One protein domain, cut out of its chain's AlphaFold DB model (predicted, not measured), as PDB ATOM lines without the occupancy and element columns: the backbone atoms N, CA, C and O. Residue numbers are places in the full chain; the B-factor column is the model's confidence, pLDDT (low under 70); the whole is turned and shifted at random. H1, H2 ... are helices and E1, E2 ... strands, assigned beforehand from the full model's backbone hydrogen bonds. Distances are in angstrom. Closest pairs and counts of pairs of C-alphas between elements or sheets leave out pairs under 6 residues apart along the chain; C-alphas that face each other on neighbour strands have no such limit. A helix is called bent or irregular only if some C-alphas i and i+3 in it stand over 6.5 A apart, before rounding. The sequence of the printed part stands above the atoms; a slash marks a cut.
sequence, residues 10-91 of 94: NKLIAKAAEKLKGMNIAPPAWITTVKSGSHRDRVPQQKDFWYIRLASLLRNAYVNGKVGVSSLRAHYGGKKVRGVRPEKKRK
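Overview. This is residues 10 to 91 of the 94 residues of the protein "30S ribosomal protein S19e" of uncultured archaeon (UniProt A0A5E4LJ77). Two helices, H1 and H3, pack on each other at a steep angle at one end of an elongated, loosely built domain, and a two-stranded hairpin, E1 and E2, makes the other end. Between them, short H4 follows the far end of H3 and leads into the hairpin, while short H2 and a long link, residues 33 to 48, fold out and back to the start of H3. The printed part has 82 residues, with four named helices and two named strands in the order H1, H2, H3, H4, E1, E2; the sheet's order is E1 - E2, antiparallel, and the class is mixed, helices and strands. The whole is only just loose, close to compact, with a radius of gyration of the C-alphas of 14.4 A, and it spans 46 by 30 by 22 A.

Along the chain. The printed part begins with H1, residues 10 to 22, whose C-alpha 10 is at (121.409, 153.855, 179.259); it is 18.9 A long from first to last C-alpha. H2, residues 29 to 32, is irregular: its C-alphas 29 and 32 are 7.1 A apart, against about 5 A in a regular helix. After residues 33 to 48 comes H3, residues 49 to 64, the longest helix, from C-alpha 49 at (113.162, 159.389, 169.922) to C-alpha 64, a length of 22.0 A. H4, residues 69 to 75, measures 9.9 A. Strand E1, residues 78 to 82, is 12.6 A long, and E2, residues 85 to 90, is 14.2 A long and ends with C-alpha 90 at (98.700, 146.917, 175.564).

Arrangement. H1 and H3 touch, with 16 pairs of C-alphas within 8 A; the closest are those of Ala 17 and Tyr 51, 4.9 A apart. Their lines stand at a steep tilt of 60 degrees, and they run opposite ways. H2 touches no helix; it is close to but not clearly touching H3, and the closest C-alphas of the two, those of Ile 31 and Trp 50, are 7.3 A apart. H1 and H2 are apart. H4 is close to but not clearly touching H3, with the closest C-alphas, those of Leu 57 and Leu 72, 7.9 A apart, and the two lines are about perpendicular at 85 degrees. The closest C-alphas of H4 and E2 are those of Ala 74 and Arg 90, 7.6 A apart. E1 and E2 form a hairpin, antiparallel with 152 degrees between their directions; C-alphas 79 and 89 face each other at 4.4 A. Across this pair N 80 and O 88 are 2.9 A apart and N 90 and O 78 are 2.8 A apart, both within hydrogen-bond range. Both strands are apart from H1, H2 and H3. In H1, H3 and H4 every O i to N i+4 pair is within hydrogen-bond range; H2 is too short for such a pair.

Size, cuts and confidence. The two C-alphas farthest apart are those of Met 23 and Val 84, at 46.1 A, while the first and last printed C-alphas, of Asn 10 and Lys 91, are 22.4 A apart. The printed part has no cut. The link from H2 to H3, 16 residues, is long; its C-alphas lie 6 to 15 A from the mean of the C-alphas. The link from H1 to H2 is short, and those from H3 to H4, from H4 to E1 and from E1 to E2 are tight. The mean pLDDT of the printed part is 92.0, and no printed residue is under 70.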
ATOM      1  N   ASN A  10     121.820 152.496 179.611       92.94
ATOM      2  CA  ASN A  10     121.409 153.855 179.259       92.94
ATOM      3  C   ASN A  10     122.541 154.641 178.583       92.94
ATOM      4  O   ASN A  10     122.303 155.330 177.593       92.94
ATOM      5  N   LYS A  11     123.783 154.498 179.073       94.12
ATOM      6  CA  LYS A  11     124.962 155.158 178.488       94.12
ATOM      7  C   LYS A  11     125.267 154.602 177.098       94.12
ATOM      8  O   LYS A  11     125.579 155.365 176.186       94.12
ATOM      9  N   LEU A  12     125.143 153.285 176.933       93.81
ATOM     10  CA  LEU A  12     125.337 152.620 175.647       93.81
ATOM     11  C   LEU A  12     124.288 153.066 174.622       93.81
ATOM     12  O   LEU A  12     124.648 153.420 173.504       93.81
ATOM     13  N   ILE A  13     123.010 153.103 175.010       95.31
ATOM     14  CA  ILE A  13     121.906 153.528 174.138       95.31
ATOM     15  C   ILE A  13     122.074 154.989 173.707       95.31
ATOM     16  O   ILE A  13     121.900 155.282 172.528       95.31
ATOM     17  N   ALA A  14     122.448 155.888 174.624       93.69
ATOM     18  CA  ALA A  14     122.660 157.299 174.305       93.69
ATOM     19  C   ALA A  14     123.773 157.489 173.258       93.69
ATOM     20  O   ALA A  14     123.530 158.067 172.200       93.69
ATOM     21  N   LYS A  15     124.959 156.908 173.491       93.81
ATOM     22  CA  LYS A  15     126.082 156.991 172.538       93.81
ATOM     23  C   LYS A  15     125.787 156.293 171.210       93.81
ATOM     24  O   LYS A  15     126.221 156.747 170.155       93.81
ATOM     25  N   ALA A  16     125.062 155.175 171.238       93.19
ATOM     26  CA  ALA A  16     124.659 154.484 170.018       93.19
ATOM     27  C   ALA A  16     123.656 155.316 169.205       93.19
ATOM     28  O   ALA A  16     123.776 155.374 167.985       93.19
ATOM     29  N   ALA A  17     122.718 156.006 169.857       93.19
ATOM     30  CA  ALA A  17     121.789 156.906 169.181       93.19
ATOM     31  C   ALA A  17     122.523 158.061 168.479       93.19
ATOM     32  O   ALA A  17     122.198 158.375 167.339       93.19
ATOM     33  N   GLU A  18     123.544 158.646 169.111       93.00
ATOM     34  CA  GLU A  18     124.394 159.673 168.489       93.00
ATOM     35  C   GLU A  18     125.122 159.147 167.247       93.00
ATOM     36  O   GLU A  18     125.082 159.782 166.193       93.00
ATOM     37  N   LYS A  19     125.715 157.948 167.327       92.69
ATOM     38  CA  LYS A  19     126.355 157.309 166.165       92.69
ATOM     39  C   LYS A  19     125.368 157.046 165.027       92.69
ATOM     40  O   LYS A  19     125.704 157.279 163.871       92.69
ATOM     41  N   LEU A  20     124.151 156.594 165.341       91.12
ATOM     42  CA  LEU A  20     123.114 156.321 164.340       91.12
ATOM     43  C   LEU A  20     122.639 157.587 163.617       91.12
ATOM     44  O   LEU A  20     122.319 157.514 162.433       91.12
ATOM     45  N   LYS A  21     122.635 158.744 164.289       89.12
ATOM     46  CA  LYS A  21     122.376 160.030 163.622       89.12
ATOM     47  C   LYS A  21     123.456 160.360 162.594       89.12
ATOM     48  O   LYS A  21     123.138 160.817 161.504       89.12
ATOM     49  N   GLY A  22     124.721 160.093 162.927       87.88
ATOM     50  CA  GLY A  22     125.855 160.316 162.026       87.88
ATOM     51  C   GLY A  22     125.860 159.410 160.789       87.88
ATOM     52  O   GLY A  22     126.431 159.776 159.770       87.88
ATOM     53  N   MET A  23     125.183 158.259 160.840       86.88
ATOM     54  CA  MET A  23     125.073 157.310 159.720       86.88
ATOM     55  C   MET A  23     124.032 157.712 158.657       86.88
ATOM     56  O   MET A  23     123.729 156.918 157.772       86.88
ATOM     57  N   ASN A  24     123.476 158.927 158.741       80.19
ATOM     58  CA  ASN A  24     122.521 159.495 157.783       80.19
ATOM     59  C   ASN A  24     121.272 158.626 157.528       80.19
ATOM     60  O   ASN A  24     120.685 158.642 156.446       80.19
ATOM     61  N   ILE A  25     120.849 157.849 158.529       83.69
ATOM     62  CA  ILE A  25     119.623 157.058 158.434       83.69
ATOM     63  C   ILE A  25     118.445 158.013 158.628       83.69
ATOM     64  O   ILE A  25     118.231 158.543 159.725       83.69
ATOM     65  N   ALA A  26     117.701 158.255 157.550       84.94
ATOM     66  CA  ALA A  26     116.565 159.160 157.569       84.94
ATOM     67  C   ALA A  26     115.412 158.562 158.398       84.94
ATOM     68  O   ALA A  26     115.006 157.417 158.155       84.94
ATOM     69  N   PRO A  27     114.857 159.311 159.366       87.81
ATOM     70  CA  PRO A  27     113.678 158.870 160.081       87.81
ATOM     71  C   PRO A  27     112.459 158.911 159.145       87.81
ATOM     72  O   PRO A  27     112.370 159.779 158.274       87.81
ATOM     73  N   PRO A  28     111.472 158.022 159.334       89.44
ATOM     74  CA  PRO A  28     110.224 158.087 158.589       89.44
ATOM     75  C   PRO A  28     109.489 159.407 158.842       89.44
ATOM     76  O   PRO A  28     109.402 159.858 159.984       89.44
ATOM     77  N   ALA A  29     108.877 159.979 157.802       89.06
ATOM     78  CA  ALA A  29     108.190 161.273 157.879       89.06
ATOM     79  C   ALA A  29     107.073 161.325 158.942       89.06
ATOM     80  O   ALA A  29     106.813 162.369 159.533       89.06
ATOM     81  N   TRP A  30     106.430 160.191 159.229       89.00
ATOM     82  CA  TRP A  30     105.328 160.092 160.191       89.00
ATOM     83  C   TRP A  30     105.773 160.060 161.662       89.00
ATOM     84  O   TRP A  30     104.931 160.105 162.559       89.00
ATOM     85  N   ILE A  31     107.072 159.961 161.963       88.88
ATOM     86  CA  ILE A  31     107.525 159.731 163.344       88.88
ATOM     87  C   ILE A  31     107.189 160.884 164.298       88.88
ATOM     88  O   ILE A  31     107.046 160.674 165.501       88.88
ATOM     89  N   THR A  32     107.044 162.095 163.762       85.19
ATOM     90  CA  THR A  32     106.738 163.315 164.515       85.19
ATOM     91  C   THR A  32     105.255 163.461 164.844       85.19
ATOM     92  O   THR A  32     104.906 164.235 165.732       85.19
ATOM     93  N   THR A  33     104.377 162.722 164.163       88.56
ATOM     94  CA  THR A  33     102.919 162.853 164.309       88.56
ATOM     95  C   THR A  33     102.291 161.688 165.067       88.56
ATOM     96  O   THR A  33     101.202 161.830 165.627       88.56
ATOM     97  N   VAL A  34     102.962 160.534 165.137       91.19
ATOM     98  CA  VAL A  34     102.396 159.325 165.750       91.19
ATOM     99  C   VAL A  34     102.811 159.120 167.203       91.19
ATOM    100  O   VAL A  34     103.914 159.435 167.646       91.19
ATOM    101  N   LYS A  35     101.929 158.471 167.963       92.31
ATOM    102  CA  LYS A  35     102.261 157.949 169.294       92.31
ATOM    103  C   LYS A  35     103.047 156.644 169.155       92.31
ATOM    104  O   LYS A  35     102.834 155.874 168.224       92.31
ATOM    105  N   SER A  36     103.884 156.323 170.141       90.69
ATOM    106  CA  SER A  36     104.671 155.074 170.142       90.69
ATOM    107  C   SER A  36     103.825 153.799 170.311       90.69
ATOM    108  O   SER A  36     104.296 152.683 170.079       90.69
ATOM    109  N   GLY A  37     102.561 153.935 170.712       92.12
ATOM    110  CA  GLY A  37     101.590 152.851 170.727       92.12
ATOM    111  C   GLY A  37     100.280 153.255 171.390       92.12
ATOM    112  O   GLY A  37     100.172 154.316 171.999       92.12
ATOM    113  N   SER A  38      99.290 152.362 171.329       92.12
ATOM    114  CA  SER A  38      97.935 152.615 171.850       92.12
ATOM    115  C   SER A  38      97.860 152.897 173.358       92.12
ATOM    116  O   SER A  38      96.820 153.362 173.824       92.12
ATOM    117  N   HIS A  39      98.918 152.574 174.108       93.25
ATOM    118  CA  HIS A  39      99.032 152.784 175.551       93.25
ATOM    119  C   HIS A  39      99.548 154.179 175.931       93.25
ATOM    120  O   HIS A  39      99.572 154.497 177.114       93.25
ATOM    121  N   ARG A  40     100.011 154.983 174.965       92.94
ATOM    122  CA  ARG A  40     100.473 156.352 175.208       92.94
ATOM    123  C   ARG A  40      99.416 157.357 174.786       92.94
ATOM    124  O   ARG A  40      98.803 157.208 173.730       92.94
ATOM    125  N   ASP A  41      99.285 158.416 175.576       91.38
ATOM    126  CA  ASP A  41      98.345 159.502 175.295       91.38
ATOM    127  C   ASP A  41      98.967 160.613 174.451       91.38
ATOM    128  O   ASP A  41      98.271 161.221 173.639       91.38
ATOM    129  N   ARG A  42     100.281 160.830 174.572       90.81
ATOM    130  CA  ARG A  42     101.025 161.872 173.851       90.81
ATOM    131  C   ARG A  42     102.109 161.281 172.951       90.81
ATOM    132  O   ARG A  42     102.576 160.158 173.167       90.81
ATOM    133  N   VAL A  43     102.478 162.054 171.935       91.62
ATOM    134  CA  VAL A  43     103.619 161.784 171.050       91.62
ATOM    135  C   VAL A  43     104.921 161.890 171.863       91.62
ATOM    136  O   VAL A  43     104.969 162.648 172.836       91.62
ATOM    137  N   PRO A  44     105.971 161.115 171.538       90.88
ATOM    138  CA  PRO A  44     107.277 161.272 172.172       90.88
ATOM    139  C   PRO A  44     107.822 162.702 172.029       90.88
ATOM    140  O   PRO A  44     107.943 163.214 170.923       90.88
ATOM    141  N   GLN A  45     108.185 163.332 173.150       89.50
ATOM    142  CA  GLN A  45     108.665 164.723 173.167       89.50
ATOM    143  C   GLN A  45     110.123 164.872 172.696       89.50
ATOM    144  O   GLN A  45     110.548 165.943 172.271       89.50
ATOM    145  N   GLN A  46     110.915 163.804 172.800       87.69
ATOM    146  CA  GLN A  46     112.310 163.804 172.370       87.69
ATOM    147  C   GLN A  46     112.390 163.786 170.841       87.69
ATOM    148  O   GLN A  46     111.943 162.824 170.218       87.69
ATOM    149  N   LYS A  47     113.028 164.801 170.243       82.12
ATOM    150  CA  LYS A  47     113.257 164.874 168.785       82.12
ATOM    151  C   LYS A  47     114.013 163.649 168.253       82.12
ATOM    152  O   LYS A  47     113.731 163.157 167.169       82.12
ATOM    153  N   ASP A  48     114.903 163.103 169.077       88.25
ATOM    154  CA  ASP A  48     115.753 161.958 168.742       88.25
ATOM    155  C   ASP A  48     115.142 160.604 169.103       88.25
ATOM    156  O   ASP A  48     115.829 159.579 169.085       88.25
ATOM    157  N   PHE A  49     113.854 160.585 169.457       90.75
ATOM    158  CA  PHE A  49     113.162 159.389 169.922       90.75
ATOM    159  C   PHE A  49     113.375 158.192 168.990       90.75
ATOM    160  O   PHE A  49     113.588 157.075 169.460       90.75
ATOM    161  N   TRP A  50     113.361 158.421 167.677       91.88
ATOM    162  CA  TRP A  50     113.542 157.368 166.685       91.88
ATOM    163  C   TRP A  50     114.917 156.693 166.766       91.88
ATOM    164  O   TRP A  50     115.002 155.466 166.800       91.88
ATOM    165  N   TYR A  51     115.984 157.483 166.897       93.56
ATOM    166  CA  TYR A  51     117.354 156.981 167.020       93.56
ATOM    167  C   TYR A  51     117.582 156.268 168.353       93.56
ATOM    168  O   TYR A  51     118.185 155.196 168.393       93.56
ATOM    169  N   ILE A  52     117.030 156.813 169.441       93.81
ATOM    170  CA  ILE A  52     117.047 156.164 170.759       93.81
ATOM    171  C   ILE A  52     116.328 154.813 170.682       93.81
ATOM    172  O   ILE A  52     116.789 153.804 171.225       93.81
ATOM    173  N   ARG A  53     115.198 154.776 169.970       93.00
ATOM    174  CA  ARG A  53     114.406 153.566 169.799       93.00
ATOM    175  C   ARG A  53     115.138 152.506 168.981       93.00
ATOM    176  O   ARG A  53     115.124 151.344 169.384       93.00
ATOM    177  N   LEU A  54     115.792 152.900 167.892       93.69
ATOM    178  CA  LEU A  54     116.656 152.029 167.096       93.69
ATOM    179  C   LEU A  54     117.810 151.464 167.925       93.69
ATOM    180  O   LEU A  54     117.999 150.250 167.950       93.69
ATOM    181  N   ALA A  55     118.527 152.309 168.668       94.94
ATOM    182  CA  ALA A  55     119.634 151.878 169.520       94.94
ATOM    183  C   ALA A  55     119.183 150.859 170.582       94.94
ATOM    184  O   ALA A  55     119.828 149.829 170.789       94.94
ATOM    185  N   SER A  56     118.029 151.097 171.213       94.56
ATOM    186  CA  SER A  56     117.422 150.145 172.149       94.56
ATOM    187  C   SER A  56     117.042 148.822 171.474       94.56
ATOM    188  O   SER A  56     117.178 147.758 172.077       94.56
ATOM    189  N   LEU A  57     116.555 148.866 170.230       93.88
ATOM    190  CA  LEU A  57     116.158 147.681 169.470       93.88
ATOM    191  C   LEU A  57     117.370 146.830 169.083       93.88
ATOM    192  O   LEU A  57     117.332 145.620 169.288       93.88
ATOM    193  N   LEU A  58     118.460 147.464 168.644       92.69
ATOM    194  CA  LEU A  58     119.737 146.798 168.381       92.69
ATOM    195  C   LEU A  58     120.296 146.132 169.640       92.69
ATOM    196  O   LEU A  58     120.684 144.967 169.600       92.69
ATOM    197  N   ARG A  59     120.267 146.827 170.786       94.06
ATOM    198  CA  ARG A  59     120.685 146.232 172.062       94.06
ATOM    199  C   ARG A  59     119.817 145.028 172.431       94.06
ATOM    200  O   ARG A  59     120.339 144.016 172.881       94.06
ATOM    201  N   ASN A  60     118.498 145.135 172.270       93.56
ATOM    202  CA  ASN A  60     117.578 144.044 172.587       93.56
ATOM    203  C   ASN A  60     117.833 142.818 171.696       93.56
ATOM    204  O   ASN A  60     117.913 141.708 172.213       93.56
ATOM    205  N   ALA A  61     118.038 143.032 170.394       93.38
ATOM    206  CA  ALA A  61     118.399 141.974 169.457       93.38
ATOM    207  C   ALA A  61     119.741 141.318 169.813       93.38
ATOM    208  O   ALA A  61     119.849 140.099 169.787       93.38
ATOM    209  N   TYR A  62     120.740 142.106 170.222       93.44
ATOM    210  CA  TYR A  62     122.033 141.570 170.646       93.44
ATOM    211  C   TYR A  62     121.925 140.698 171.906       93.44
ATOM    212  O   TYR A  62     122.522 139.630 171.971       93.44
ATOM    213  N   VAL A  63     121.154 141.141 172.905       92.56
ATOM    214  CA  VAL A  63     121.031 140.438 174.195       92.56
ATOM    215  C   VAL A  63     120.151 139.192 174.095       92.56
ATOM    216  O   VAL A  63     120.483 138.156 174.659       92.56
ATOM    217  N   ASN A  64     119.025 139.282 173.384       89.62
ATOM    218  CA  ASN A  64     118.025 138.211 173.333       89.62
ATOM    219  C   ASN A  64     118.167 137.305 172.095       89.62
ATOM    220  O   ASN A  64     117.451 136.312 171.973       89.62
ATOM    221  N   GLY A  65     119.046 137.646 171.148       87.88
ATOM    222  CA  GLY A  65     119.232 136.916 169.896       87.88
ATOM    223  C   GLY A  65     118.046 137.079 168.940       87.88
ATOM    224  O   GLY A  65     117.854 138.128 168.324       87.88
ATOM    225  N   LYS A  66     117.237 136.024 168.774       88.44
ATOM    226  CA  LYS A  66     116.110 136.014 167.826       88.44
ATOM    227  C   LYS A  66     114.922 136.797 168.392       88.44
ATOM    228  O   LYS A  66     114.230 136.331 169.293       88.44
ATOM    229  N   VAL A  67     114.638 137.963 167.816       90.31
ATOM    230  CA  VAL A  67     113.507 138.819 168.208       90.31
ATOM    231  C   VAL A  67     112.512 139.005 167.070       90.31
ATOM    232  O   VAL A  67     112.853 139.470 165.988       90.31
ATOM    233  N   GLY A  68     111.247 138.674 167.338       92.38
ATOM    234  CA  GLY A  68     110.131 138.947 166.434       92.38
ATOM    235  C   GLY A  68     109.452 140.289 166.721       92.38
ATOM    236  O   GLY A  68     109.459 140.780 167.854       92.38
ATOM    237  N   VAL A  69     108.766 140.842 165.717       92.88
ATOM    238  CA  VAL A  69     108.036 142.121 165.827       92.88
ATOM    239  C   VAL A  69     107.000 142.088 166.960       92.88
ATOM    240  O   VAL A  69     106.940 143.003 167.779       92.88
ATOM    241  N   SER A  70     106.232 141.000 167.095       93.25
ATOM    242  CA  SER A  70     105.245 140.839 168.181       93.25
ATOM    243  C   SER A  70     105.890 140.836 169.576       93.25
ATOM    244  O   SER A  70     105.319 141.398 170.515       93.25
ATOM    245  N   SER A  71     107.090 140.255 169.704       93.06
ATOM    246  CA  SER A  71     107.849 140.219 170.961       93.06
ATOM    247  C   SER A  71     108.353 141.611 171.335       93.06
ATOM    248  O   SER A  71     108.105 142.090 172.442       93.06
ATOM    249  N   LEU A  72     108.927 142.343 170.376       93.94
ATOM    250  CA  LEU A  72     109.356 143.730 170.574       93.94
ATOM    251  C   LEU A  72     108.175 144.641 170.938       93.94
ATOM    252  O   LEU A  72     108.262 145.452 171.863       93.94
ATOM    253  N   ARG A  73     107.023 144.460 170.284       95.00
ATOM    254  CA  ARG A  73     105.791 145.181 170.625       95.00
ATOM    255  C   ARG A  73     105.296 144.863 172.038       95.00
ATOM    256  O   ARG A  73     104.698 145.728 172.674       95.00
ATOM    257  N   ALA A  74     105.528 143.654 172.545       93.81
ATOM    258  CA  ALA A  74     105.198 143.283 173.919       93.81
ATOM    259  C   ALA A  74     106.209 143.833 174.941       93.81
ATOM    260  O   ALA A  74     105.784 144.269 176.014       93.81
ATOM    261  N   HIS A  75     107.502 143.844 174.597       93.94
ATOM    262  CA  HIS A  75     108.592 144.385 175.413       93.94
ATOM    263  C   HIS A  75     108.426 145.887 175.639       93.94
ATOM    264  O   HIS A  75     108.507 146.375 176.759       93.94
ATOM    265  N   TYR A  76     108.125 146.623 174.574       94.88
ATOM    266  CA  TYR A  76     107.920 148.064 174.647       94.88
ATOM    267  C   TYR A  76     106.465 148.490 174.859       94.88
ATOM    268  O   TYR A  76     106.146 149.680 174.795       94.88
ATOM    269  N   GLY A  77     105.571 147.518 175.029       94.94
ATOM    270  CA  GLY A  77     104.191 147.764 175.411       94.94
ATOM    271  C   GLY A  77     104.105 148.295 176.837       94.94
ATOM    272  O   GLY A  77     105.042 148.186 177.623       94.94
ATOM    273  N   GLY A  78     102.952 148.847 177.182       95.50
ATOM    274  CA  GLY A  78     102.750 149.481 178.476       95.50
ATOM    275  C   GLY A  78     101.345 149.279 179.007       95.50
ATOM    276  O   GLY A  78     100.474 148.696 178.354       95.50
ATOM    277  N   LYS A  79     101.136 149.764 180.226       95.31
ATOM    278  CA  LYS A  79      99.826 149.835 180.864       95.31
ATOM    279  C   LYS A  79      98.994 150.910 180.160       95.31
ATOM    280  O   LYS A  79      99.489 152.010 179.940       95.31
ATOM    281  N   LYS A  80      97.764 150.579 179.759       95.56
ATOM    282  CA  LYS A  80      96.809 151.538 179.196       95.56
ATOM    283  C   LYS A  80      95.724 151.843 180.221       95.56
ATOM    284  O   LYS A  80      95.021 150.919 180.650       95.56
ATOM    285  N   VAL A  81      95.560 153.129 180.522       94.44
ATOM    286  CA  VAL A  81      94.448 153.657 181.317       94.44
ATOM    287  C   VAL A  81      93.160 153.587 180.494       94.44
ATOM    288  O   VAL A  81      93.158 153.868 179.294       94.44
ATOM    289  N   ARG A  82      92.064 153.133 181.112       93.50
ATOM    290  CA  ARG A  82      90.774 152.871 180.440       93.50
ATOM    291  C   ARG A  82      89.615 153.628 181.095       93.50
ATOM    292  O   ARG A  82      88.494 153.120 181.139       93.50
ATOM    293  N   GLY A  83      89.901 154.827 181.601       92.88
ATOM    294  CA  GLY A  83      88.958 155.622 182.382       92.88
ATOM    295  C   GLY A  83      88.581 154.884 183.665       92.88
ATOM    296  O   GLY A  83      89.456 154.529 184.444       92.88
ATOM    297  N   VAL A  84      87.289 154.597 183.828       95.25
ATOM    298  CA  VAL A  84      86.725 153.930 185.016       95.25
ATOM    299  C   VAL A  84      87.084 152.438 185.091       95.25
ATOM    300  O   VAL A  84      87.079 151.836 186.160       95.25
ATOM    301  N   ARG A  85      87.401 151.796 183.957       95.44
ATOM    302  CA  ARG A  85      87.690 150.352 183.928       95.44
ATOM    303  C   ARG A  85      89.139 150.076 184.344       95.44
ATOM    304  O   ARG A  85      90.023 150.840 183.953       95.44
ATOM    305  N   PRO A  86      89.418 148.916 184.973       96.25
ATOM    306  CA  PRO A  86      90.777 148.526 185.319       96.25
ATOM    307  C   PRO A  86      91.728 148.552 184.124       96.25
ATOM    308  O   PRO A  86      91.381 148.192 182.982       96.25
ATOM    309  N   GLU A  87      92.946 148.972 184.431       96.12
ATOM    310  CA  GLU A  87      94.042 149.118 183.492       96.12
ATOM    311  C   GLU A  87      94.487 147.762 182.937       96.12
ATOM    312  O   GLU A  87      94.493 146.744 183.631       96.12
ATOM    313  N   LYS A  88      94.883 147.732 181.662       96.12
ATOM    314  CA  LYS A  88      95.377 146.508 181.012       96.12
ATOM    315  C   LYS A  88      96.639 146.791 180.216       96.12
ATOM    316  O   LYS A  88      96.776 147.857 179.616       96.12
ATOM    317  N   LYS A  89      97.538 145.805 180.146       96.00
ATOM    318  CA  LYS A  89      98.701 145.867 179.255       96.00
ATOM    319  C   LYS A  89      98.234 145.929 177.795       96.00
ATOM    320  O   LYS A  89      97.302 145.229 177.377       96.00
ATOM    321  N   ARG A  90      98.882 146.785 177.010       95.94
ATOM    322  CA  ARG A  90      98.700 146.917 175.564       95.94
ATOM    323  C   ARG A  90     100.061 146.944 174.884       95.94
ATOM    324  O   ARG A  90     101.005 147.558 175.375       95.94
ATOM    325  N   LYS A  91     100.150 146.254 173.749       95.31
ATOM    326  CA  LYS A  91     101.359 146.210 172.924       95.31
ATOM    327  C   LYS A  91     101.666 147.598 172.338       95.31
ATOM    328  O   LYS A  91     100.764 148.422 172.155       95.31
TER     329      LYS A  91